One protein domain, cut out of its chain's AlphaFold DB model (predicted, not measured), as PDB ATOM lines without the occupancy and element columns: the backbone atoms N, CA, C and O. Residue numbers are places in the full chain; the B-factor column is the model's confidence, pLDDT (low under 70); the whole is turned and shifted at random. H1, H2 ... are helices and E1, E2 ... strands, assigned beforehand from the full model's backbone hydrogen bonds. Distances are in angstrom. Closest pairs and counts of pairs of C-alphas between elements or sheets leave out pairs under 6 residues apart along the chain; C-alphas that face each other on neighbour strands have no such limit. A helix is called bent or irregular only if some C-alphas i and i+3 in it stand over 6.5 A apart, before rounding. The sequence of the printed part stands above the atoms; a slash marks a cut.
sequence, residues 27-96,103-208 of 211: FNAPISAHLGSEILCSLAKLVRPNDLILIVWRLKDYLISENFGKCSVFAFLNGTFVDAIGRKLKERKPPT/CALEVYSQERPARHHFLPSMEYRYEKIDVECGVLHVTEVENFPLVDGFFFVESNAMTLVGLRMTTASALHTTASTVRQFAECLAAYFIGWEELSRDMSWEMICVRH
ATOM      1  N   PHE A  27     163.747 222.034 104.236       63.22
ATOM      2  CA  PHE A  27     164.742 220.989 104.396       63.22
ATOM      3  C   PHE A  27     166.129 221.544 104.088       63.22
ATOM      4  O   PHE A  27     166.324 222.203 103.071       63.22
ATOM      5  N   ASN A  28     167.092 221.256 104.956       67.75
ATOM      6  CA  ASN A  28     168.482 221.636 104.744       67.75
ATOM      7  C   ASN A  28     169.222 220.433 104.165       67.75
ATOM      8  O   ASN A  28     169.291 219.385 104.806       67.75
ATOM      9  N   ALA A  29     169.788 220.595 102.979       66.62
ATOM     10  CA  ALA A  29     170.644 219.610 102.342       66.62
ATOM     11  C   ALA A  29     172.057 220.192 102.169       66.62
ATOM     12  O   ALA A  29     172.197 221.406 102.043       66.62
ATOM     13  N   PRO A  30     173.121 219.378 102.176       69.44
ATOM     14  CA  PRO A  30     174.479 219.832 101.888       69.44
ATOM     15  C   PRO A  30     174.576 220.538 100.529       69.44
ATOM     16  O   PRO A  30     173.859 220.216  99.584       69.44
ATOM     17  N   ILE A  31     175.486 221.508 100.404       74.81
ATOM     18  CA  ILE A  31     175.656 222.261  99.148       74.81
ATOM     19  C   ILE A  31     176.137 221.379  97.978       74.81
ATOM     20  O   ILE A  31     175.852 221.686  96.812       74.81
ATOM     21  N   SER A  32     176.840 220.287  98.301       73.38
ATOM     22  CA  SER A  32     177.332 219.266  97.381       73.38
ATOM     23  C   SER A  32     177.259 217.876  98.014       73.38
ATOM     24  O   SER A  32     177.381 217.721  99.233       73.38
ATOM     25  N   ALA A  33     177.138 216.849  97.175       71.81
ATOM     26  CA  ALA A  33     177.108 215.467  97.638       71.81
ATOM     27  C   ALA A  33     178.436 215.021  98.285       71.81
ATOM     28  O   ALA A  33     178.429 214.208  99.205       71.81
ATOM     29  N   HIS A  34     179.570 215.603  97.867       76.19
ATOM     30  CA  HIS A  34     180.870 215.387  98.511       76.19
ATOM     31  C   HIS A  34     180.873 215.900  99.956       76.19
ATOM     32  O   HIS A  34     181.172 215.141 100.872       76.19
ATOM     33  N   LEU A  35     180.434 217.143 100.178       76.62
ATOM     34  CA  LEU A  35     180.327 217.711 101.523       76.62
ATOM     35  C   LEU A  35     179.313 216.939 102.379       76.62
ATOM     36  O   LEU A  35     179.545 216.683 103.556       76.62
ATOM     37  N   GLY A  36     178.196 216.520 101.779       77.38
ATOM     38  CA  GLY A  36     177.221 215.660 102.443       77.38
ATOM     39  C   GLY A  36     177.804 214.320 102.882       77.38
ATOM     40  O   GLY A  36     177.550 213.877 104.003       77.38
ATOM     41  N   SER A  37     178.616 213.702 102.022       78.56
ATOM     42  CA  SER A  37     179.369 212.486 102.324       78.56
ATOM     43  C   SER A  37     180.300 212.719 103.518       78.56
ATOM     44  O   SER A  37     180.237 211.976 104.495       78.56
ATOM     45  N   GLU A  38     181.115 213.774 103.495       79.62
ATOM     46  CA  GLU A  38     182.036 214.085 104.597       79.62
ATOM     47  C   GLU A  38     181.317 214.310 105.931       79.62
ATOM     48  O   GLU A  38     181.731 213.760 106.957       79.62
ATOM     49  N   ILE A  39     180.207 215.054 105.922       81.50
ATOM     50  CA  ILE A  39     179.387 215.291 107.115       81.50
ATOM     51  C   ILE A  39     178.836 213.971 107.653       81.50
ATOM     52  O   ILE A  39     178.942 213.709 108.851       81.50
ATOM     53  N   LEU A  40     178.267 213.119 106.795       82.81
ATOM     54  CA  LEU A  40     177.663 211.861 107.230       82.81
ATOM     55  C   LEU A  40     178.708 210.894 107.795       82.81
ATOM     56  O   LEU A  40     178.490 210.308 108.855       82.81
ATOM     57  N   CYS A  41     179.857 210.766 107.133       84.50
ATOM     58  CA  CYS A  41     180.952 209.945 107.633       84.50
ATOM     59  C   CYS A  41     181.540 210.502 108.943       84.50
ATOM     60  O   CYS A  41     181.859 209.721 109.836       84.50
ATOM     61  N   SER A  42     181.617 211.825 109.114       86.69
ATOM     62  CA  SER A  42     182.036 212.442 110.382       86.69
ATOM     63  C   SER A  42     181.027 212.187 111.503       86.69
ATOM     64  O   SER A  42     181.403 211.774 112.598       86.69
ATOM     65  N   LEU A  43     179.728 212.356 111.229       87.38
ATOM     66  CA  LEU A  43     178.659 212.062 112.186       87.38
ATOM     67  C   LEU A  43     178.677 210.598 112.614       87.38
ATOM     68  O   LEU A  43     178.559 210.319 113.802       87.38
ATOM     69  N   ALA A  44     178.891 209.673 111.678       88.06
ATOM     70  CA  ALA A  44     178.972 208.247 111.968       88.06
ATOM     71  C   ALA A  44     180.087 207.886 112.968       88.06
ATOM     72  O   ALA A  44     179.985 206.856 113.631       88.06
ATOM     73  N   LYS A  45     181.127 208.718 113.114       87.88
ATOM     74  CA  LYS A  45     182.168 208.542 114.143       87.88
ATOM     75  C   LYS A  45     181.770 209.109 115.508       87.88
ATOM     76  O   LYS A  45     182.301 208.678 116.524       87.88
ATOM     77  N   LEU A  46     180.872 210.093 115.531       89.75
ATOM     78  CA  LEU A  46     180.539 210.876 116.725       89.75
ATOM     79  C   LEU A  46     179.249 210.426 117.413       89.75
ATOM     80  O   LEU A  46     179.080 210.664 118.608       89.75
ATOM     81  N   VAL A  47     178.322 209.818 116.674       88.69
ATOM     82  CA  VAL A  47     177.011 209.430 117.203       88.69
ATOM     83  C   VAL A  47     176.925 207.930 117.450       88.69
ATOM     84  O   VAL A  47     177.604 207.125 116.815       88.69
ATOM     85  N   ARG A  48     176.038 207.532 118.366       88.19
ATOM     86  CA  ARG A  48     175.771 206.113 118.623       88.19
ATOM     87  C   ARG A  48     175.148 205.468 117.375       88.19
ATOM     88  O   ARG A  48     174.372 206.140 116.692       88.19
ATOM     89  N   PRO A  49     175.365 204.164 117.122       83.69
ATOM     90  CA  PRO A  49     174.794 203.474 115.960       83.69
ATOM     91  C   PRO A  49     173.280 203.683 115.790       83.69
ATOM     92  O   PRO A  49     172.818 203.985 114.693       83.69
ATOM     93  N   ASN A  50     172.507 203.639 116.881       86.62
ATOM     94  CA  ASN A  50     171.060 203.882 116.839       86.62
ATOM     95  C   ASN A  50     170.702 205.312 116.400       86.62
ATOM     96  O   ASN A  50     169.748 205.502 115.649       86.62
ATOM     97  N   ASP A  51     171.470 206.313 116.835       88.94
ATOM     98  CA  ASP A  51     171.249 207.705 116.436       88.94
ATOM     99  C   ASP A  51     171.619 207.899 114.955       88.94
ATOM    100  O   ASP A  51     170.900 208.583 114.223       88.94
ATOM    101  N   LEU A  52     172.679 207.229 114.479       86.69
ATOM    102  CA  LEU A  52     173.042 207.223 113.061       86.69
ATOM    103  C   LEU A  52     171.936 206.603 112.203       86.69
ATOM    104  O   LEU A  52     171.569 207.180 111.183       86.69
ATOM    105  N   ILE A  53     171.352 205.476 112.628       86.06
ATOM    106  CA  ILE A  53     170.222 204.839 111.934       86.06
ATOM    107  C   ILE A  53     169.044 205.808 111.799       86.06
ATOM    108  O   ILE A  53     168.412 205.859 110.742       86.06
ATOM    109  N   LEU A  54     168.750 206.595 112.839       86.12
ATOM    110  CA  LEU A  54     167.686 207.601 112.796       86.12
ATOM    111  C   LEU A  54     168.001 208.732 111.812       86.12
ATOM    112  O   LEU A  54     167.106 209.171 111.088       86.12
ATOM    113  N   ILE A  55     169.255 209.191 111.759       85.25
ATOM    114  CA  ILE A  55     169.704 210.200 110.789       85.25
ATOM    115  C   ILE A  55     169.570 209.649 109.367       85.25
ATOM    116  O   ILE A  55     168.907 210.261 108.535       85.25
ATOM    117  N   VAL A  56     170.117 208.460 109.110       83.94
ATOM    118  CA  VAL A  56     170.015 207.766 107.820       83.94
ATOM    119  C   VAL A  56     168.558 207.594 107.408       83.94
ATOM    120  O   VAL A  56     168.213 207.867 106.265       83.94
ATOM    121  N   TRP A  57     167.683 207.181 108.326       83.00
ATOM    122  CA  TRP A  57     166.261 207.007 108.035       83.00
ATOM    123  C   TRP A  57     165.601 208.304 107.557       83.00
ATOM    124  O   TRP A  57     164.830 208.276 106.600       83.00
ATOM    125  N   ARG A  58     165.932 209.439 108.185       80.94
ATOM    126  CA  ARG A  58     165.433 210.763 107.776       80.94
ATOM    127  C   ARG A  58     165.999 211.221 106.435       80.94
ATOM    128  O   ARG A  58     165.359 212.016 105.759       80.94
ATOM    129  N   LEU A  59     167.180 210.730 106.065       76.19
ATOM    130  CA  LEU A  59     167.869 211.063 104.820       76.19
ATOM    131  C   LEU A  59     167.691 210.000 103.727       76.19
ATOM    132  O   LEU A  59     168.266 210.151 102.656       76.19
ATOM    133  N   LYS A  60     166.926 208.927 103.963       74.56
ATOM    134  CA  LYS A  60     166.917 207.739 103.093       74.56
ATOM    135  C   LYS A  60     166.592 208.066 101.633       74.56
ATOM    136  O   LYS A  60     167.256 207.558 100.742       74.56
ATOM    137  N   ASP A  61     165.620 208.945 101.398       71.31
ATOM    138  CA  ASP A  61     165.176 209.306 100.048       71.31
ATOM    139  C   ASP A  61     166.237 210.164  99.342       71.31
ATOM    140  O   ASP A  61     166.431 210.067  98.134       71.31
ATOM    141  N   TYR A  62     166.996 210.931 100.124       68.81
ATOM    142  CA  TYR A  62     168.063 211.805  99.657       68.81
ATOM    143  C   TYR A  62     169.374 211.053  99.380       68.81
ATOM    144  O   TYR A  62     170.053 211.330  98.397       68.81
ATOM    145  N   LEU A  63     169.695 210.033 100.186       68.50
ATOM    146  CA  LEU A  63     170.822 209.122  99.940       68.50
ATOM    147  C   LEU A  63     170.648 208.322  98.641       68.50
ATOM    148  O   LEU A  63     171.632 207.855  98.074       68.50
ATOM    149  N   ILE A  64     169.402 208.154  98.191       61.75
ATOM    150  CA  ILE A  64     169.062 207.520  96.915       61.75
ATOM    151  C   ILE A  64     169.165 208.524  95.757       61.75
ATOM    152  O   ILE A  64     169.571 208.129  94.665       61.75
ATOM    153  N   SER A  65     168.788 209.790  95.978       60.19
ATOM    154  CA  SER A  65     168.670 210.803  94.918       60.19
ATOM    155  C   SER A  65     169.942 211.604  94.656       60.19
ATOM    156  O   SER A  65     170.161 212.067  93.546       60.19
ATOM    157  N   GLU A  66     170.777 211.830  95.666       58.19
ATOM    158  CA  GLU A  66     172.037 212.541  95.493       58.19
ATOM    159  C   GLU A  66     173.205 211.580  95.649       58.19
ATOM    160  O   GLU A  66     173.235 210.728  96.529       58.19
ATOM    161  N   ASN A  67     174.174 211.698  94.749       61.62
ATOM    162  CA  ASN A  67     175.374 210.877  94.678       61.62
ATOM    163  C   ASN A  67     176.300 211.112  95.891       61.62
ATOM    164  O   ASN A  67     177.394 211.653  95.743       61.62
ATOM    165  N   PHE A  68     175.868 210.720  97.094       65.88
ATOM    166  CA  PHE A  68     176.538 210.867  98.398       65.88
ATOM    167  C   PHE A  68     177.861 210.099  98.529       65.88
ATOM    168  O   PHE A  68     178.324 209.826  99.639       65.88
ATOM    169  N   GLY A  69     178.458 209.714  97.402       70.69
ATOM    170  CA  GLY A  69     179.684 208.946  97.326       70.69
ATOM    171  C   GLY A  69     179.634 207.719  98.227       70.69
ATOM    172  O   GLY A  69     178.592 207.071  98.381       70.69
ATOM    173  N   LYS A  70     180.763 207.434  98.876       74.81
ATOM    174  CA  LYS A  70     180.926 206.250  99.718       74.81
ATOM    175  C   LYS A  70     180.004 206.212 100.937       74.81
ATOM    176  O   LYS A  70     179.614 205.130 101.347       74.81
ATOM    177  N   CYS A  71     179.592 207.349 101.507       80.44
ATOM    178  CA  CYS A  71     178.794 207.336 102.745       80.44
ATOM    179  C   CYS A  71     177.314 206.969 102.498       80.44
ATOM    180  O   CYS A  71     176.576 206.707 103.446       80.44
ATOM    181  N   SER A  72     176.879 206.853 101.237       82.81
ATOM    182  CA  SER A  72     175.560 206.301 100.894       82.81
ATOM    183  C   SER A  72     175.380 204.836 101.327       82.81
ATOM    184  O   SER A  72     174.249 204.398 101.545       82.81
ATOM    185  N   VAL A  73     176.471 204.099 101.587       88.50
ATOM    186  CA  VAL A  73     176.418 202.747 102.174       88.50
ATOM    187  C   VAL A  73     175.735 202.714 103.545       88.50
ATOM    188  O   VAL A  73     175.153 201.694 103.904       88.50
ATOM    189  N   PHE A  74     175.711 203.825 104.296       89.56
ATOM    190  CA  PHE A  74     175.015 203.876 105.585       89.56
ATOM    191  C   PHE A  74     173.502 203.680 105.464       89.56
ATOM    192  O   PHE A  74     172.879 203.273 106.443       89.56
ATOM    193  N   ALA A  75     172.915 203.866 104.275       88.56
ATOM    194  CA  ALA A  75     171.522 203.509 104.004       88.56
ATOM    195  C   ALA A  75     171.209 202.044 104.360       88.56
ATOM    196  O   ALA A  75     170.105 201.745 104.813       88.56
ATOM    197  N   PHE A  76     172.192 201.142 104.253       90.44
ATOM    198  CA  PHE A  76     172.038 199.723 104.578       90.44
ATOM    199  C   PHE A  76     171.882 199.442 106.079       90.44
ATOM    200  O   PHE A  76     171.402 198.372 106.438       90.44
ATOM    201  N   LEU A  77     172.186 200.403 106.963       91.12
ATOM    202  CA  LEU A  77     171.853 200.289 108.391       91.12
ATOM    203  C   LEU A  77     170.339 200.387 108.646       91.12
ATOM    204  O   LEU A  77     169.832 200.000 109.703       91.12
ATOM    205  N   ASN A  78     169.588 200.916 107.679       87.50
ATOM    206  CA  ASN A  78     168.152 201.060 107.783       87.50
ATOM    207  C   ASN A  78     167.423 199.811 107.259       87.50
ATOM    208  O   ASN A  78     167.420 199.533 106.064       87.50
ATOM    209  N   GLY A  79     166.723 199.097 108.146       87.38
ATOM    210  CA  GLY A  79     165.999 197.874 107.776       87.38
ATOM    211  C   GLY A  79     164.935 198.084 106.704       87.38
ATOM    212  O   GLY A  79     164.875 197.326 105.746       87.38
ATOM    213  N   THR A  80     164.162 199.171 106.796       86.19
ATOM    214  CA  THR A  80     163.133 199.466 105.786       86.19
ATOM    215  C   THR A  80     163.730 199.762 104.411       86.19
ATOM    216  O   THR A  80     163.132 199.414 103.396       86.19
ATOM    217  N   PHE A  81     164.919 200.374 104.369       85.19
ATOM    218  CA  PHE A  81     165.667 200.571 103.134       85.19
ATOM    219  C   PHE A  81     166.140 199.230 102.572       85.19
ATOM    220  O   PHE A  81     165.846 198.940 101.416       85.19
ATOM    221  N   VAL A  82     166.794 198.399 103.394       88.19
ATOM    222  CA  VAL A  82     167.264 197.055 103.018       88.19
ATOM    223  C   VAL A  82     166.127 196.199 102.456       88.19
ATOM    224  O   VAL A  82     166.266 195.639 101.370       88.19
ATOM    225  N   ASP A  83     164.974 196.172 103.122       86.19
ATOM    226  CA  ASP A  83     163.795 195.433 102.663       86.19
ATOM    227  C   ASP A  83     163.282 195.950 101.312       86.19
ATOM    228  O   ASP A  83     162.880 195.173 100.439       86.19
ATOM    229  N   ALA A  84     163.288 197.273 101.126       85.19
ATOM    230  CA  ALA A  84     162.829 197.905  99.897       85.19
ATOM    231  C   ALA A  84     163.778 197.642  98.721       85.19
ATOM    232  O   ALA A  84     163.305 197.382  97.609       85.19
ATOM    233  N   ILE A  85     165.096 197.702  98.943       83.62
ATOM    234  CA  ILE A  85     166.080 197.423  97.892       83.62
ATOM    235  C   ILE A  85     166.183 195.930  97.601       83.62
ATOM    236  O   ILE A  85     166.246 195.576  96.430       83.62
ATOM    237  N   GLY A  86     166.120 195.057  98.614       83.88
ATOM    238  CA  GLY A  86     166.267 193.610  98.461       83.88
ATOM    239  C   GLY A  86     165.262 193.042  97.463       83.88
ATOM    240  O   GLY A  86     165.632 192.294  96.567       83.88
ATOM    241  N   ARG A  87     164.015 193.529  97.508       81.75
ATOM    242  CA  ARG A  87     162.945 193.171  96.554       81.75
ATOM    243  C   ARG A  87     163.174 193.676  95.122       81.75
ATOM    244  O   ARG A  87     162.488 193.238  94.202       81.75
ATOM    245  N   LYS A  88     164.070 194.646  94.932       83.56
ATOM    246  CA  LYS A  88     164.388 195.274  93.639       83.56
ATOM    247  C   LYS A  88     165.716 194.792  93.053       83.56
ATOM    248  O   LYS A  88     165.970 195.058  91.875       83.56
ATOM    249  N   LEU A  89     166.557 194.116  93.838       85.12
ATOM    250  CA  LEU A  89     167.837 193.594  93.367       85.12
ATOM    251  C   LEU A  89     167.611 192.513  92.308       85.12
ATOM    252  O   LEU A  89     166.756 191.642  92.440       85.12
ATOM    253  N   LYS A  90     168.390 192.588  91.229       82.12
ATOM    254  CA  LYS A  90     168.384 191.609  90.140       82.12
ATOM    255  C   LYS A  90     169.816 191.245  89.785       82.12
ATOM    256  O   LYS A  90     170.660 192.131  89.629       82.12
ATOM    257  N   GLU A  91     170.079 189.954  89.606       86.25
ATOM    258  CA  GLU A  91     171.363 189.479  89.096       86.25
ATOM    259  C   GLU A  91     171.585 190.051  87.685       86.25
ATOM    260  O   GLU A  91     170.748 189.890  86.797       86.25
ATOM    261  N   ARG A  92     172.700 190.764  87.459       75.25
ATOM    262  CA  ARG A  92     172.907 191.495  86.190       75.25
ATOM    263  C   ARG A  92     173.073 190.576  84.977       75.25
ATOM    264  O   ARG A  92     172.758 191.002  83.870       75.25
ATOM    265  N   LYS A  93     173.614 189.368  85.160       72.75
ATOM    266  CA  LYS A  93     173.871 188.389  84.092       72.75
ATOM    267  C   LYS A  93     173.808 186.964  84.656       72.75
ATOM    268  O   LYS A  93     174.865 186.374  84.882       72.75
ATOM    269  N   PRO A  94     172.610 186.406  84.902       70.75
ATOM    270  CA  PRO A  94     172.517 185.005  85.273       70.75
ATOM    271  C   PRO A  94     173.081 184.138  84.128       70.75
ATOM    272  O   PRO A  94     172.845 184.444  82.954       70.75
ATOM    273  N   PRO A  95     173.836 183.068  84.425       73.12
ATOM    274  CA  PRO A  95     174.224 182.072  83.433       73.12
ATOM    275  C   PRO A  95     172.995 181.571  82.671       73.12
ATOM    276  O   PRO A  95     171.973 181.271  83.283       73.12
ATOM    277  N   THR A  96     173.107 181.407  81.349       70.25
ATOM    278  CA  THR A  96     171.996 181.117  80.415       70.25
ATOM    279  C   THR A  96     171.117 179.915  80.797       70.25
ATOM    280  O   THR A  96     170.027 179.754  80.262       70.25
ATOM    281  N   CYS A 103     169.443 187.367  96.056       87.25
ATOM    282  CA  CYS A 103     170.543 187.974  96.809       87.25
ATOM    283  C   CYS A 103     170.530 187.529  98.281       87.25
ATOM    284  O   CYS A 103     169.461 187.443  98.891       87.25
ATOM    285  N   ALA A 104     171.705 187.306  98.872       89.19
ATOM    286  CA  ALA A 104     171.853 186.964 100.283       89.19
ATOM    287  C   ALA A 104     171.131 187.968 101.195       89.19
ATOM    288  O   ALA A 104     170.488 187.565 102.156       89.19
ATOM    289  N   LEU A 105     171.128 189.256 100.841       87.62
ATOM    290  CA  LEU A 105     170.401 190.298 101.574       87.62
ATOM    291  C   LEU A 105     168.872 190.103 101.561       87.62
ATOM    292  O   LEU A 105     168.182 190.485 102.501       87.62
ATOM    293  N   GLU A 106     168.332 189.526 100.487       88.25
ATOM    294  CA  GLU A 106     166.903 189.231 100.354       88.25
ATOM    295  C   GLU A 106     166.518 187.967 101.139       88.25
ATOM    296  O   GLU A 106     165.452 187.909 101.752       88.25
ATOM    297  N   VAL A 107     167.384 186.950 101.112       89.56
ATOM    298  CA  VAL A 107     167.148 185.654 101.763       89.56
ATOM    299  C   VAL A 107     167.381 185.741 103.273       89.56
ATOM    300  O   VAL A 107     166.553 185.274 104.051       89.56
ATOM    301  N   TYR A 108     168.466 186.394 103.681       88.94
ATOM    302  CA  TYR A 108     168.932 186.526 105.060       88.94
ATOM    303  C   TYR A 108     168.748 187.966 105.559       88.94
ATOM    304  O   TYR A 108     169.658 188.585 106.098       88.94
ATOM    305  N   SER A 109     167.547 188.525 105.381       81.62
ATOM    306  CA  SER A 109     167.235 189.918 105.758       81.62
ATOM    307  C   SER A 109     167.472 190.252 107.239       81.62
ATOM    308  O   SER A 109     167.676 191.416 107.578       81.62
ATOM    309  N   GLN A 110     167.455 189.250 108.125       85.44
ATOM    310  CA  GLN A 110     167.750 189.430 109.552       85.44
ATOM    311  C   GLN A 110     169.242 189.678 109.815       85.44
ATOM    312  O   GLN A 110     169.570 190.412 110.740       85.44
ATOM    313  N   GLU A 111     170.113 189.182 108.933       89.62
ATOM    314  CA  GLU A 111     171.574 189.355 108.971       89.62
ATOM    315  C   GLU A 111     172.034 190.672 108.330       89.62
ATOM    316  O   GLU A 111     173.217 190.890 108.051       89.62
ATOM    317  N   ARG A 112     171.089 191.576 108.051       90.25
ATOM    318  CA  ARG A 112     171.393 192.923 107.571       90.25
ATOM    319  C   ARG A 112     172.257 193.670 108.589       90.25
ATOM    320  O   ARG A 112     172.107 193.468 109.796       90.25
ATOM    321  N   PRO A 113     173.089 194.621 108.143       93.06
ATOM    322  CA  PRO A 113     173.899 195.363 109.079       93.06
ATOM    323  C   PRO A 113     173.035 196.233 110.001       93.06
ATOM    324  O   PRO A 113     172.158 196.974 109.555       93.06
ATOM    325  N   ALA A 114     173.294 196.138 111.304       90.50
ATOM    326  CA  ALA A 114     172.623 196.929 112.342       90.50
ATOM    327  C   ALA A 114     173.569 197.928 113.024       90.50
ATOM    328  O   ALA A 114     173.138 198.801 113.774       90.50
ATOM    329  N   ARG A 115     174.868 197.814 112.753       90.62
ATOM    330  CA  ARG A 115     175.900 198.751 113.192       90.62
ATOM    331  C   ARG A 115     176.998 198.831 112.145       90.62
ATOM    332  O   ARG A 115     177.046 198.012 111.229       90.62
ATOM    333  N   HIS A 116     177.883 199.803 112.295       92.31
ATOM    334  CA  HIS A 116     179.019 200.003 111.406       92.31
ATOM    335  C   HIS A 116     180.342 199.960 112.163       92.31
ATOM    336  O   HIS A 116     180.399 200.213 113.366       92.31
ATOM    337  N   HIS A 117     181.407 199.665 111.430       91.38
ATOM    338  CA  HIS A 117     182.778 199.729 111.904       91.38
ATOM    339  C   HIS A 117     183.645 200.409 110.845       91.38
ATOM    340  O   HIS A 117     183.619 200.025 109.674       91.38
ATOM    341  N   PHE A 118     184.402 201.426 111.252       89.25
ATOM    342  CA  PHE A 118     185.355 202.068 110.361       89.25
ATOM    343  C   PHE A 118     186.654 201.274 110.337       89.25
ATOM    344  O   PHE A 118     187.305 201.133 111.368       89.25
ATOM    345  N   LEU A 119     187.024 200.766 109.161       87.81
ATOM    346  CA  LEU A 119     188.324 200.138 108.975       87.81
ATOM    347  C   LEU A 119     189.398 201.230 108.977       87.81
ATOM    348  O   LEU A 119     189.320 202.154 108.152       87.81
ATOM    349  N   PRO A 120     190.371 201.151 109.897       81.50
ATOM    350  CA  PRO A 120     191.381 202.184 110.040       81.50
ATOM    351  C   PRO A 120     192.375 202.140 108.875       81.50
ATOM    352  O   PRO A 120     192.538 201.112 108.226       81.50
ATOM    353  N   SER A 121     193.079 203.244 108.616       78.81
ATOM    354  CA  SER A 121     194.112 203.276 107.571       78.81
ATOM    355  C   SER A 121     195.234 202.264 107.828       78.81
ATOM    356  O   SER A 121     195.793 202.223 108.923       78.81
ATOM    357  N   MET A 122     195.636 201.509 106.798       70.06
ATOM    358  CA  MET A 122     196.754 200.552 106.872       70.06
ATOM    359  C   MET A 122     198.134 201.206 107.075       70.06
ATOM    360  O   MET A 122     199.120 200.492 107.246       70.06
ATOM    361  N   GLU A 123     198.229 202.543 107.075       66.31
ATOM    362  CA  GLU A 123     199.456 203.271 107.443       66.31
ATOM    363  C   GLU A 123     199.952 202.917 108.852       66.31
ATOM    364  O   GLU A 123     201.145 203.016 109.142       66.31
ATOM    365  N   TYR A 124     199.054 202.430 109.711       61.91
ATOM    366  CA  TYR A 124     199.390 201.908 111.024       61.91
ATOM    367  C   TYR A 124     199.122 200.398 111.060       61.91
ATOM    368  O   TYR A 124     198.095 199.916 110.582       61.91
ATOM    369  N   ARG A 125     200.056 199.624 111.630       57.44
ATOM    370  CA  ARG A 125     199.826 198.195 111.885       57.44
ATOM    371  C   ARG A 125     198.849 198.056 113.044       57.44
ATOM    372  O   ARG A 125     199.246 198.220 114.194       57.44
ATOM    373  N   TYR A 126     197.602 197.746 112.727       67.50
ATOM    374  CA  TYR A 126     196.596 197.381 113.716       67.50
ATOM    375  C   TYR A 126     196.592 195.878 113.971       67.50
ATOM    376  O   TYR A 126     197.042 195.081 113.140       67.50
ATOM    377  N   GLU A 127     196.072 195.498 115.135       83.00
ATOM    378  CA  GLU A 127     195.659 194.123 115.377       83.00
ATOM    379  C   GLU A 127     194.554 193.760 114.386       83.00
ATOM    380  O   GLU A 127     193.673 194.570 114.082       83.00
ATOM    381  N   LYS A 128     194.635 192.543 113.851       89.62
ATOM    382  CA  LYS A 128     193.573 192.014 113.005       89.62
ATOM    383  C   LYS A 128     192.293 191.886 113.832       89.62
ATOM    384  O   LYS A 128     192.358 191.576 115.018       89.62
ATOM    385  N   ILE A 129     191.152 192.092 113.194       91.31
ATOM    386  CA  ILE A 129     189.832 191.996 113.815       91.31
ATOM    387  C   ILE A 129     189.151 190.676 113.453       91.31
ATOM    388  O   ILE A 129     189.414 190.089 112.398       91.31
ATOM    389  N   ASP A 130     188.266 190.209 114.326       93.12
ATOM    390  CA  ASP A 130     187.413 189.064 114.033       93.12
ATOM    391  C   ASP A 130     186.373 189.417 112.964       93.12
ATOM    392  O   ASP A 130     185.917 190.559 112.847       93.12
ATOM    393  N   VAL A 131     185.995 188.418 112.169       92.75
ATOM    394  CA  VAL A 131     184.880 188.553 111.230       92.75
ATOM    395  C   VAL A 131     183.578 188.512 112.014       92.75
ATOM    396  O   VAL A 131     183.313 187.559 112.744       92.75
ATOM    397  N   GLU A 132     182.741 189.527 111.819       93.81
ATOM    398  CA  GLU A 132     181.437 189.618 112.463       93.81
ATOM    399  C   GLU A 132     180.326 189.849 111.435       93.81
ATOM    400  O   GLU A 132     180.405 190.742 110.585       93.81
ATOM    401  N   CYS A 133     179.270 189.040 111.521       94.06
ATOM    402  CA  CYS A 133     178.081 189.201 110.687       94.06
ATOM    403  C   CYS A 133     177.225 190.381 111.161       94.06
ATOM    404  O   CYS A 133     177.240 190.761 112.332       94.06
ATOM    405  N   GLY A 134     176.496 191.009 110.238       93.81
ATOM    406  CA  GLY A 134     175.632 192.147 110.571       93.81
ATOM    407  C   GLY A 134     176.383 193.437 110.953       93.81
ATOM    408  O   GLY A 134     175.781 194.371 111.503       93.81
ATOM    409  N   VAL A 135     177.682 193.532 110.641       95.00
ATOM    410  CA  VAL A 135     178.491 194.752 110.792       95.00
ATOM    411  C   VAL A 135     178.848 195.326 109.424       95.00
ATOM    412  O   VAL A 135     179.473 194.668 108.598       95.00
ATOM    413  N   LEU A 136     178.462 196.583 109.189       95.25
ATOM    414  CA  LEU A 136     178.846 197.337 107.998       95.25
ATOM    415  C   LEU A 136     180.256 197.907 108.158       95.25
ATOM    416  O   LEU A 136     180.460 198.902 108.855       95.25
ATOM    417  N   HIS A 137     181.222 197.311 107.473       93.81
ATOM    418  CA  HIS A 137     182.576 197.827 107.376       93.81
ATOM    419  C   HIS A 137     182.643 198.955 106.345       93.81
ATOM    420  O   HIS A 137     182.317 198.771 105.169       93.81
ATOM    421  N   VAL A 138     183.081 200.132 106.792       90.12
ATOM    422  CA  VAL A 138     183.295 201.318 105.953       90.12
ATOM    423  C   VAL A 138     184.754 201.721 106.057       90.12
ATOM    424  O   VAL A 138     185.312 201.799 107.144       90.12
ATOM    425  N   THR A 139     185.400 201.977 104.931       80.00
ATOM    426  CA  THR A 139     186.825 202.319 104.901       80.00
ATOM    427  C   THR A 139     187.081 203.818 105.077       80.00
ATOM    428  O   THR A 139     186.474 204.672 104.411       80.00
ATOM    429  N   GLU A 140     188.025 204.154 105.957       76.00
ATOM    430  CA  GLU A 140     188.553 205.518 106.062       76.00
ATOM    431  C   GLU A 140     189.522 205.851 104.922       76.00
ATOM    432  O   GLU A 140     189.635 207.016 104.544       76.00
ATOM    433  N   VAL A 141     190.145 204.832 104.325       72.50
ATOM    434  CA  VAL A 141     191.128 204.968 103.247       72.50
ATOM    435  C   VAL A 141     190.457 205.490 101.978       72.50
ATOM    436  O   VAL A 141     189.459 204.938 101.503       72.50
ATOM    437  N   GLU A 142     191.010 206.559 101.411       69.94
ATOM    438  CA  GLU A 142     190.627 207.017 100.077       69.94
ATOM    439  C   GLU A 142     191.001 205.965  99.025       69.94
ATOM    440  O   GLU A 142     192.094 205.406  99.052       69.94
ATOM    441  N   ASN A 143     190.100 205.705  98.073       74.44
ATOM    442  CA  ASN A 143     190.301 204.729  96.990       74.44
ATOM    443  C   ASN A 143     190.492 203.275  97.454       74.44
ATOM    444  O   ASN A 143     191.216 202.505  96.818       74.44
ATOM    445  N   PHE A 144     189.828 202.879  98.541       81.38
ATOM    446  CA  PHE A 144     189.755 201.472  98.929       81.38
ATOM    447  C   PHE A 144     189.288 200.602  97.747       81.38
ATOM    448  O   PHE A 144     188.366 200.984  97.016       81.38
ATOM    449  N   PRO A 145     189.939 199.453  97.507       86.12
ATOM    450  CA  PRO A 145     189.700 198.694  96.296       86.12
ATOM    451  C   PRO A 145     188.293 198.100  96.281       86.12
ATOM    452  O   PRO A 145     187.762 197.639  97.288       86.12
ATOM    453  N   LEU A 146     187.742 198.022  95.072       88.25
ATOM    454  CA  LEU A 146     186.508 197.327  94.717       88.25
ATOM    455  C   LEU A 146     185.200 197.913  95.284       88.25
ATOM    456  O   LEU A 146     184.264 198.060  94.501       88.25
ATOM    457  N   VAL A 147     185.103 198.244  96.568       90.00
ATOM    458  CA  VAL A 147     183.830 198.556  97.245       90.00
ATOM    459  C   VAL A 147     183.902 199.843  98.066       90.00
ATOM    460  O   VAL A 147     184.961 200.228  98.548       90.00
ATOM    461  N   ASP A 148     182.754 200.483  98.263       88.19
ATOM    462  CA  ASP A 148     182.588 201.656  99.132       88.19
ATOM    463  C   ASP A 148     182.305 201.261 100.594       88.19
ATOM    464  O   ASP A 148     182.532 202.034 101.525       88.19
ATOM    465  N   GLY A 149     181.828 200.033 100.796       92.06
ATOM    466  CA  GLY A 149     181.614 199.390 102.089       92.06
ATOM    467  C   GLY A 149     181.240 197.924 101.890       92.06
ATOM    468  O   GLY A 149     180.941 197.508 100.773       92.06
ATOM    469  N   PHE A 150     181.272 197.111 102.938       94.94
ATOM    470  CA  PHE A 150     180.876 195.702 102.856       94.94
ATOM    471  C   PHE A 150     180.437 195.168 104.218       94.94
ATOM    472  O   PHE A 150     180.702 195.781 105.246       94.94
ATOM    473  N   PHE A 151     179.757 194.030 104.233       96.00
ATOM    474  CA  PHE A 151     179.381 193.328 105.460       96.00
ATOM    475  C   PHE A 151     179.337 191.823 105.221       96.00
ATOM    476  O   PHE A 151     179.310 191.365 104.075       96.00
ATOM    477  N   PHE A 152     179.320 191.064 106.311       96.12
ATOM    478  CA  PHE A 152     179.175 189.613 106.287       96.12
ATOM    479  C   PHE A 152     177.754 189.213 106.674       96.12
ATOM    480  O   PHE A 152     177.143 189.819 107.558       96.12
ATOM    481  N   VAL A 153     177.241 188.199 105.987       95.62
ATOM    482  CA  VAL A 153     175.924 187.604 106.210       95.62
ATOM    483  C   VAL A 153     176.112 186.173 106.688       95.62
ATOM    484  O   VAL A 153     176.718 185.359 105.974       95.62
ATOM    485  N   GLU A 154     175.547 185.855 107.853       94.12
ATOM    486  CA  GLU A 154     175.513 184.491 108.371       94.12
ATOM    487  C   GLU A 154     174.600 183.640 107.475       94.12
ATOM    488  O   GLU A 154     173.374 183.719 107.490       94.12
ATOM    489  N   SER A 155     175.226 182.871 106.593       91.00
ATOM    490  CA  SER A 155     174.582 182.052 105.569       91.00
ATOM    491  C   SER A 155     175.348 180.740 105.425       91.00
ATOM    492  O   SER A 155     176.425 180.579 106.000       91.00
ATOM    493  N   ASN A 156     174.795 179.778 104.686       86.75
ATOM    494  CA  ASN A 156     175.451 178.496 104.440       86.75
ATOM    495  C   ASN A 156     175.814 178.354 102.949       86.75
ATOM    496  O   ASN A 156     174.964 177.958 102.152       86.75
ATOM    497  N   ALA A 157     177.030 178.682 102.506       91.12
ATOM    498  CA  ALA A 157     178.190 179.206 103.244       91.12
ATOM    499  C   ALA A 157     178.119 180.721 103.523       91.12
ATOM    500  O   ALA A 157     177.340 181.415 102.871       91.12
ATOM    501  N   MET A 158     178.942 181.228 104.460       94.62
ATOM    502  CA  MET A 158     178.985 182.657 104.812       94.62
ATOM    503  C   MET A 158     179.175 183.510 103.556       94.62
ATOM    504  O   MET A 158     179.911 183.122 102.648       94.62
ATOM    505  N   THR A 159     178.518 184.669 103.505       95.94
ATOM    506  CA  THR A 159     178.535 185.532 102.322       95.94
ATOM    507  C   THR A 159     179.108 186.904 102.652       95.94
ATOM    508  O   THR A 159     178.569 187.603 103.509       95.94
ATOM    509  N   LEU A 160     180.164 187.321 101.948       96.50
ATOM    510  CA  LEU A 160     180.598 188.720 101.921       96.50
ATOM    511  C   LEU A 160     179.746 189.474 100.906       96.50
ATOM    512  O   LEU A 160     179.717 189.126  99.724       96.50
ATOM    513  N   VAL A 161     179.087 190.536 101.360       95.25
ATOM    514  CA  VAL A 161     178.297 191.428 100.512       95.25
ATOM    515  C   VAL A 161     179.032 192.755 100.367       95.25
ATOM    516  O   VAL A 161     179.085 193.565 101.290       95.25
ATOM    517  N   GLY A 162     179.603 192.980  99.187       94.12
ATOM    518  CA  GLY A 162     180.245 194.231  98.809       94.12
ATOM    519  C   GLY A 162     179.235 195.259  98.311       94.12
ATOM    520  O   GLY A 162     178.403 194.955  97.457       94.12
ATOM    521  N   LEU A 163     179.321 196.489  98.801       91.12
ATOM    522  CA  LEU A 163     178.502 197.617  98.375       91.12
ATOM    523  C   LEU A 163     179.327 198.541  97.493       91.12
ATOM    524  O   LEU A 163     180.393 199.010  97.887       91.12
ATOM    525  N   ARG A 164     178.819 198.815  96.296       86.56
ATOM    526  CA  ARG A 164     179.427 199.752  95.358       86.56
ATOM    527  C   ARG A 164     178.401 200.804  94.947       86.56
ATOM    528  O   ARG A 164     177.370 200.483  94.352       86.56
ATOM    529  N   MET A 165     178.720 202.053  95.241       81.75
ATOM    530  CA  MET A 165     177.894 203.237  95.068       81.75
ATOM    531  C   MET A 165     178.450 204.010  93.869       81.75
ATOM    532  O   MET A 165     179.380 204.801  93.978       81.75
ATOM    533  N   THR A 166     177.943 203.700  92.674       67.94
ATOM    534  CA  THR A 166     178.521 204.190  91.406       67.94
ATOM    535  C   THR A 166     177.669 205.261  90.737       67.94
ATOM    536  O   THR A 166     176.459 205.082  90.587       67.94
ATOM    537  N   THR A 167     178.329 206.282  90.180       53.06
ATOM    538  CA  THR A 167     177.855 207.003  88.988       53.06
ATOM    539  C   THR A 167     178.112 206.171  87.728       53.06
ATOM    540  O   THR A 167     179.008 205.326  87.692       53.06
ATOM    541  N   ALA A 168     177.294 206.365  86.693       43.41
ATOM    542  CA  ALA A 168     177.076 205.434  85.582       43.41
ATOM    543  C   ALA A 168     178.313 205.008  84.743       43.41
ATOM    544  O   ALA A 168     178.199 204.077  83.943       43.41
ATOM    545  N   SER A 169     179.498 205.603  84.935       40.38
ATOM    546  CA  SER A 169     180.675 205.436  84.065       40.38
ATOM    547  C   SER A 169     181.806 204.515  84.570       40.38
ATOM    548  O   SER A 169     182.702 204.195  83.791       40.38
ATOM    549  N   ALA A 170     181.794 204.016  85.813       51.88
ATOM    550  CA  ALA A 170     182.925 203.259  86.386       51.88
ATOM    551  C   ALA A 170     182.664 201.738  86.469       51.88
ATOM    552  O   ALA A 170     182.436 201.177  87.542       51.88
ATOM    553  N   LEU A 171     182.638 201.046  85.325       56.66
ATOM    554  CA  LEU A 171     182.111 199.670  85.231       56.66
ATOM    555  C   LEU A 171     183.113 198.592  84.790       56.66
ATOM    556  O   LEU A 171     182.708 197.553  84.264       56.66
ATOM    557  N   HIS A 172     184.402 198.771  85.071       62.03
ATOM    558  CA  HIS A 172     185.386 197.701  84.894       62.03
ATOM    559  C   HIS A 172     185.954 197.250  86.237       62.03
ATOM    560  O   HIS A 172     186.829 197.883  86.815       62.03
ATOM    561  N   THR A 173     185.442 196.122  86.730       72.38
ATOM    562  CA  THR A 173     186.128 195.338  87.759       72.38
ATOM    563  C   THR A 173     187.153 194.453  87.062       72.38
ATOM    564  O   THR A 173     186.784 193.606  86.249       72.38
ATOM    565  N   THR A 174     188.434 194.651  87.358       84.12
ATOM    566  CA  THR A 174     189.516 193.794  86.864       84.12
ATOM    567  C   THR A 174     189.844 192.710  87.888       84.12
ATOM    568  O   THR A 174     189.614 192.872  89.088       84.12
ATOM    569  N   ALA A 175     190.445 191.609  87.430       88.31
ATOM    570  CA  ALA A 175     190.962 190.577  88.327       88.31
ATOM    571  C   ALA A 175     192.013 191.137  89.305       88.31
ATOM    572  O   ALA A 175     192.070 190.711  90.455       88.31
ATOM    573  N   SER A 176     192.804 192.130  88.878       88.75
ATOM    574  CA  SER A 176     193.783 192.790  89.746       88.75
ATOM    575  C   SER A 176     193.125 193.565  90.890       88.75
ATOM    576  O   SER A 176     193.587 193.443  92.019       88.75
ATOM    577  N   THR A 177     192.029 194.292  90.644       88.69
ATOM    578  CA  THR A 177     191.295 195.009  91.700       88.69
ATOM    579  C   THR A 177     190.625 194.049  92.682       88.69
ATOM    580  O   THR A 177     190.622 194.309  93.881       88.69
ATOM    581  N   VAL A 178     190.093 192.918  92.202       90.44
ATOM    582  CA  VAL A 178     189.536 191.878  93.088       90.44
ATOM    583  C   VAL A 178     190.631 191.274  93.965       90.44
ATOM    584  O   VAL A 178     190.436 191.132  95.169       90.44
ATOM    585  N   ARG A 179     191.802 190.979  93.388       92.12
ATOM    586  CA  ARG A 179     192.950 190.467  94.146       92.12
ATOM    587  C   ARG A 179     193.412 191.463  95.212       92.12
ATOM    588  O   ARG A 179     193.575 191.069  96.357       92.12
ATOM    589  N   GLN A 180     193.548 192.742  94.860       91.31
ATOM    590  CA  GLN A 180     193.907 193.802  95.812       91.31
ATOM    591  C   GLN A 180     192.903 193.912  96.963       91.31
ATOM    592  O   GLN A 180     193.296 194.085  98.111       91.31
ATOM    593  N   PHE A 181     191.606 193.789  96.673       92.06
ATOM    594  CA  PHE A 181     190.585 193.778  97.715       92.06
ATOM    595  C   PHE A 181     190.725 192.561  98.638       92.06
ATOM    596  O   PHE A 181     190.728 192.730  99.854       92.06
ATOM    597  N   ALA A 182     190.941 191.361  98.093       93.56
ATOM    598  CA  ALA A 182     191.183 190.164  98.901       93.56
ATOM    599  C   ALA A 182     192.455 190.272  99.768       93.56
ATOM    600  O   ALA A 182     192.437 189.861 100.925       93.56
ATOM    601  N   GLU A 183     193.533 190.862  99.238       92.44
ATOM    602  CA  GLU A 183     194.770 191.151  99.980       92.44
ATOM    603  C   GLU A 183     194.521 192.151 101.124       92.44
ATOM    604  O   GLU A 183     195.013 191.950 102.234       92.44
ATOM    605  N   CYS A 184     193.703 193.186 100.896       90.69
ATOM    606  CA  CYS A 184     193.306 194.125 101.948       90.69
ATOM    607  C   CYS A 184     192.518 193.421 103.058       90.69
ATOM    608  O   CYS A 184     192.815 193.609 104.235       90.69
ATOM    609  N   LEU A 185     191.540 192.581 102.713       92.88
ATOM    610  CA  LEU A 185     190.768 191.829 103.708       92.88
ATOM    611  C   LEU A 185     191.659 190.883 104.527       92.88
ATOM    612  O   LEU A 185     191.495 190.798 105.741       92.88
ATOM    613  N   ALA A 186     192.663 190.260 103.902       93.19
ATOM    614  CA  ALA A 186     193.650 189.432 104.600       93.19
ATOM    615  C   ALA A 186     194.481 190.214 105.630       93.19
ATOM    616  O   ALA A 186     194.921 189.647 106.638       93.19
ATOM    617  N   ALA A 187     194.704 191.506 105.378       90.94
ATOM    618  CA  ALA A 187     195.392 192.398 106.300       90.94
ATOM    619  C   ALA A 187     194.506 192.798 107.491       90.94
ATOM    620  O   ALA A 187     195.032 192.918 108.594       90.94
ATOM    621  N   TYR A 188     193.191 192.950 107.294       91.19
ATOM    622  CA  TYR A 188     192.261 193.344 108.361       91.19
ATOM    623  C   TYR A 188     191.771 192.180 109.222       91.19
ATOM    624  O   TYR A 188     191.664 192.351 110.430       91.19
ATOM    625  N   PHE A 189     191.462 191.020 108.640       93.12
ATOM    626  CA  PHE A 189     190.697 189.982 109.338       93.12
ATOM    627  C   PHE A 189     191.538 188.774 109.763       93.12
ATOM    628  O   PHE A 189     192.378 188.263 109.011       93.12
ATOM    629  N   ILE A 190     191.293 188.295 110.984       93.31
ATOM    630  CA  ILE A 190     191.872 187.051 111.510       93.31
ATOM    631  C   ILE A 190     191.330 185.864 110.701       93.31
ATOM    632  O   ILE A 190     190.162 185.836 110.323       93.31
ATOM    633  N   GLY A 191     192.187 184.881 110.399       91.88
ATOM    634  CA  GLY A 191     191.768 183.635 109.737       91.88
ATOM    635  C   GLY A 191     191.265 183.788 108.294       91.88
ATOM    636  O   GLY A 191     190.720 182.839 107.734       91.88
ATOM    637  N   TRP A 192     191.453 184.956 107.668       94.38
ATOM    638  CA  TRP A 192     190.892 185.269 106.350       94.38
ATOM    639  C   TRP A 192     191.233 184.249 105.252       94.38
ATOM    640  O   TRP A 192     190.384 183.915 104.426       94.38
ATOM    641  N   GLU A 193     192.465 183.735 105.226       91.38
ATOM    642  CA  GLU A 193     192.910 182.771 104.208       91.38
ATOM    643  C   GLU A 193     192.149 181.445 104.250       91.38
ATOM    644  O   GLU A 193     191.986 180.803 103.214       91.38
ATOM    645  N   GLU A 194     191.708 181.024 105.435       92.69
ATOM    646  CA  GLU A 194     190.912 179.812 105.618       92.69
ATOM    647  C   GLU A 194     189.445 180.113 105.327       92.69
ATOM    648  O   GLU A 194     188.834 179.447 104.495       92.69
ATOM    649  N   LEU A 195     188.915 181.181 105.931       91.25
ATOM    650  CA  LEU A 195     187.511 181.558 105.811       91.25
ATOM    651  C   LEU A 195     187.104 181.869 104.360       91.25
ATOM    652  O   LEU A 195     186.032 181.472 103.911       91.25
ATOM    653  N   SER A 196     187.956 182.566 103.606       92.44
ATOM    654  CA  SER A 196     187.634 182.997 102.239       92.44
ATOM    655  C   SER A 196     187.538 181.856 101.219       92.44
ATOM    656  O   SER A 196     186.984 182.079 100.142       92.44
ATOM    657  N   ARG A 197     188.028 180.645 101.534       92.31
ATOM    658  CA  ARG A 197     187.994 179.481 100.623       92.31
ATOM    659  C   ARG A 197     186.587 178.941 100.408       92.31
ATOM    660  O   ARG A 197     186.252 178.568  99.287       92.31
ATOM    661  N   ASP A 198     185.789 178.938 101.469       91.38
ATOM    662  CA  ASP A 198     184.433 178.388 101.463       91.38
ATOM    663  C   ASP A 198     183.361 179.491 101.409       91.38
ATOM    664  O   ASP A 198     182.174 179.211 101.269       91.38
ATOM    665  N   MET A 199     183.772 180.760 101.494       93.56
ATOM    666  CA  MET A 199     182.887 181.924 101.502       93.56
ATOM    667  C   MET A 199     182.307 182.233 100.113       93.56
ATOM    668  O   MET A 199     183.006 182.225  99.098       93.56
ATOM    669  N   SER A 200     181.030 182.616 100.079       93.19
ATOM    670  CA  SER A 200     180.379 183.198  98.901       93.19
ATOM    671  C   SER A 200     180.557 184.716  98.853       93.19
ATOM    672  O   SER A 200     180.640 185.385  99.877       93.19
ATOM    673  N   TRP A 201     180.632 185.288  97.653       92.81
ATOM    674  CA  TRP A 201     180.843 186.724  97.473       92.81
ATOM    675  C   TRP A 201     179.748 187.291  96.580       92.81
ATOM    676  O   TRP A 201     179.575 186.861  95.437       92.81
ATOM    677  N   GLU A 202     179.029 188.284  97.088       92.25
ATOM    678  CA  GLU A 202     178.035 189.047  96.345       92.25
ATOM    679  C   GLU A 202     178.452 190.517  96.282       92.25
ATOM    680  O   GLU A 202     179.079 191.049  97.194       92.25
ATOM    681  N   MET A 203     178.099 191.199  95.193       90.56
ATOM    682  CA  MET A 203     178.335 192.634  95.059       90.56
ATOM    683  C   MET A 203     177.051 193.330  94.624       90.56
ATOM    684  O   MET A 203     176.496 193.042  93.561       90.56
ATOM    685  N   ILE A 204     176.595 194.268  95.448       88.88
ATOM    686  CA  ILE A 204     175.448 195.125  95.181       88.88
ATOM    687  C   ILE A 204     175.973 196.432  94.595       88.88
ATOM    688  O   ILE A 204     176.604 197.234  95.280       88.88
ATOM    689  N   CYS A 205     175.687 196.649  93.312       83.81
ATOM    690  CA  CYS A 205     175.967 197.917  92.652       83.81
ATOM    691  C   CYS A 205     174.702 198.775  92.638       83.81
ATOM    692  O   CYS A 205     173.764 198.480  91.889       83.81
ATOM    693  N   VAL A 206     174.696 199.853  93.416       78.81
ATOM    694  CA  VAL A 206     173.644 200.870  93.359       78.81
ATOM    695  C   VAL A 206     174.061 201.907  92.320       78.81
ATOM    696  O   VAL A 206     175.158 202.464  92.373       78.81
ATOM    697  N   ARG A 207     173.201 202.109  91.321       72.50
ATOM    698  CA  ARG A 207     173.377 203.111  90.268       72.50
ATOM    699  C   ARG A 207     172.222 204.091  90.341       72.50
ATOM    700  O   ARG A 207     171.074 203.655  90.425       72.50
ATOM    701  N   HIS A 208     172.536 205.377  90.262       61.88
ATOM    702  CA  HIS A 208     171.526 206.369  89.930       61.88
ATOM    703  C   HIS A 208     171.043 206.088  88.498       61.88
ATOM    704  O   HIS A 208     171.850 205.738  87.632       61.88
TER     705      HIS A 208
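This is residues 27 to 96 and 103 to 208 of the 211 residues of the protein "Putative retrotransposon hot spot protein (RHS,)" of Trypanosoma cruzi (UniProt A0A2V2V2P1). A strongly twisted five-stranded sheet, E2 to E6, curls round one short helix, H3, and H1 and H2 pack on H3. H6 and H7 make the crossover from E5 to E6, apart from those three helices, and residues 120 to 134 form a long loop without a named element. The 176 printed residues run E1 H1 H2 H3 H4 H5 E2 E3 E4 E5 H6 H7 E6, seven helices and six strands. The sheet, in order E2 E3 E4 E5 E6, is mixed, and so is the class, helices and strands. The whole is compact, with a radius of gyration of the C-alphas of 15.8 A and spans of 48 by 45 by 32 A.

E1, residues 27 to 30, pairs with no named strand; its closest C-alpha to H1, residues 33 to 46, is Pro 30, 5.0 A from that of Gly 36. The hub is H3, residues 69 to 77, which touches H1 at a steep tilt of 48 degrees, the closest C-alphas being Ser 37 and Cys 71, 5.2 A apart. H2, residues 49 to 65, touches H3 with C-alphas 63 and 72 closest, 5.6 A apart. H3 and H4, residues 79 to 86, only just touch, only at the corner, with 3 pairs of C-alphas within 8 A; the closest are Phe 76 and Val 82, 5.7 A. H4 touches H5, residues 104 to 107, with C-alphas 86 and 106 closest, 4.8 A apart. E2, residues 115 to 119, and E3, residues 135 to 139, are parallel, N 117 to O 136 being 2.8 A. E3, E4, residues 149 to 153, and E5, residues 159 to 166, form a meander, each strand the antiparallel neighbour of the one before, in two hairpins; N 137 to O 150 is 2.8 A and N 163 to O 149 is 2.7 A. E5, H6, residues 175 to 188, H7, residues 192 to 198, and E6, residues 200 to 207, make a strand-helix-strand unit, two parallel strands joined through helices, with a right-handed crossover; N 162 to O 202 is 2.8 A. H2 and H3 are on one face of the sheet, as two layers; H4, H6 and H7 are not on it. Every O i to N i+4 pair is within hydrogen-bond range in H4 and H6; H1 has 9 of 10, H2 11 of 13, H3 0 of 5 but 6 of 6 O i to N i+3 pairs, H7 1 of 3 and 2 of 4, and H5 is too short for an O i to N i+4 pair.

C-alpha 27, where E1 begins, is at (164.742, 220.989, 104.396). H1 is 19.9 A long and H2 23.1 A; H2 is irregular, C-alphas 58 and 61 being 7.9 A apart. E5 is 21.6 A long, H6 20.3 A and E6 22.8 A, ending at C-alpha 207, (173.377, 203.111, 90.268).

The C-alphas farthest apart, of Phe 27 and Glu 194, are 48.8 A apart. Residues 97 to 102 are not printed, and C-alphas 96 and 103 across the cut are 17.8 A apart. Of the links printed whole, the long one is E2 to E3. Confidence is under 70 at residues 27 to 30, 62 to 68, 123 to 126, 142, 166 to 172 and 208.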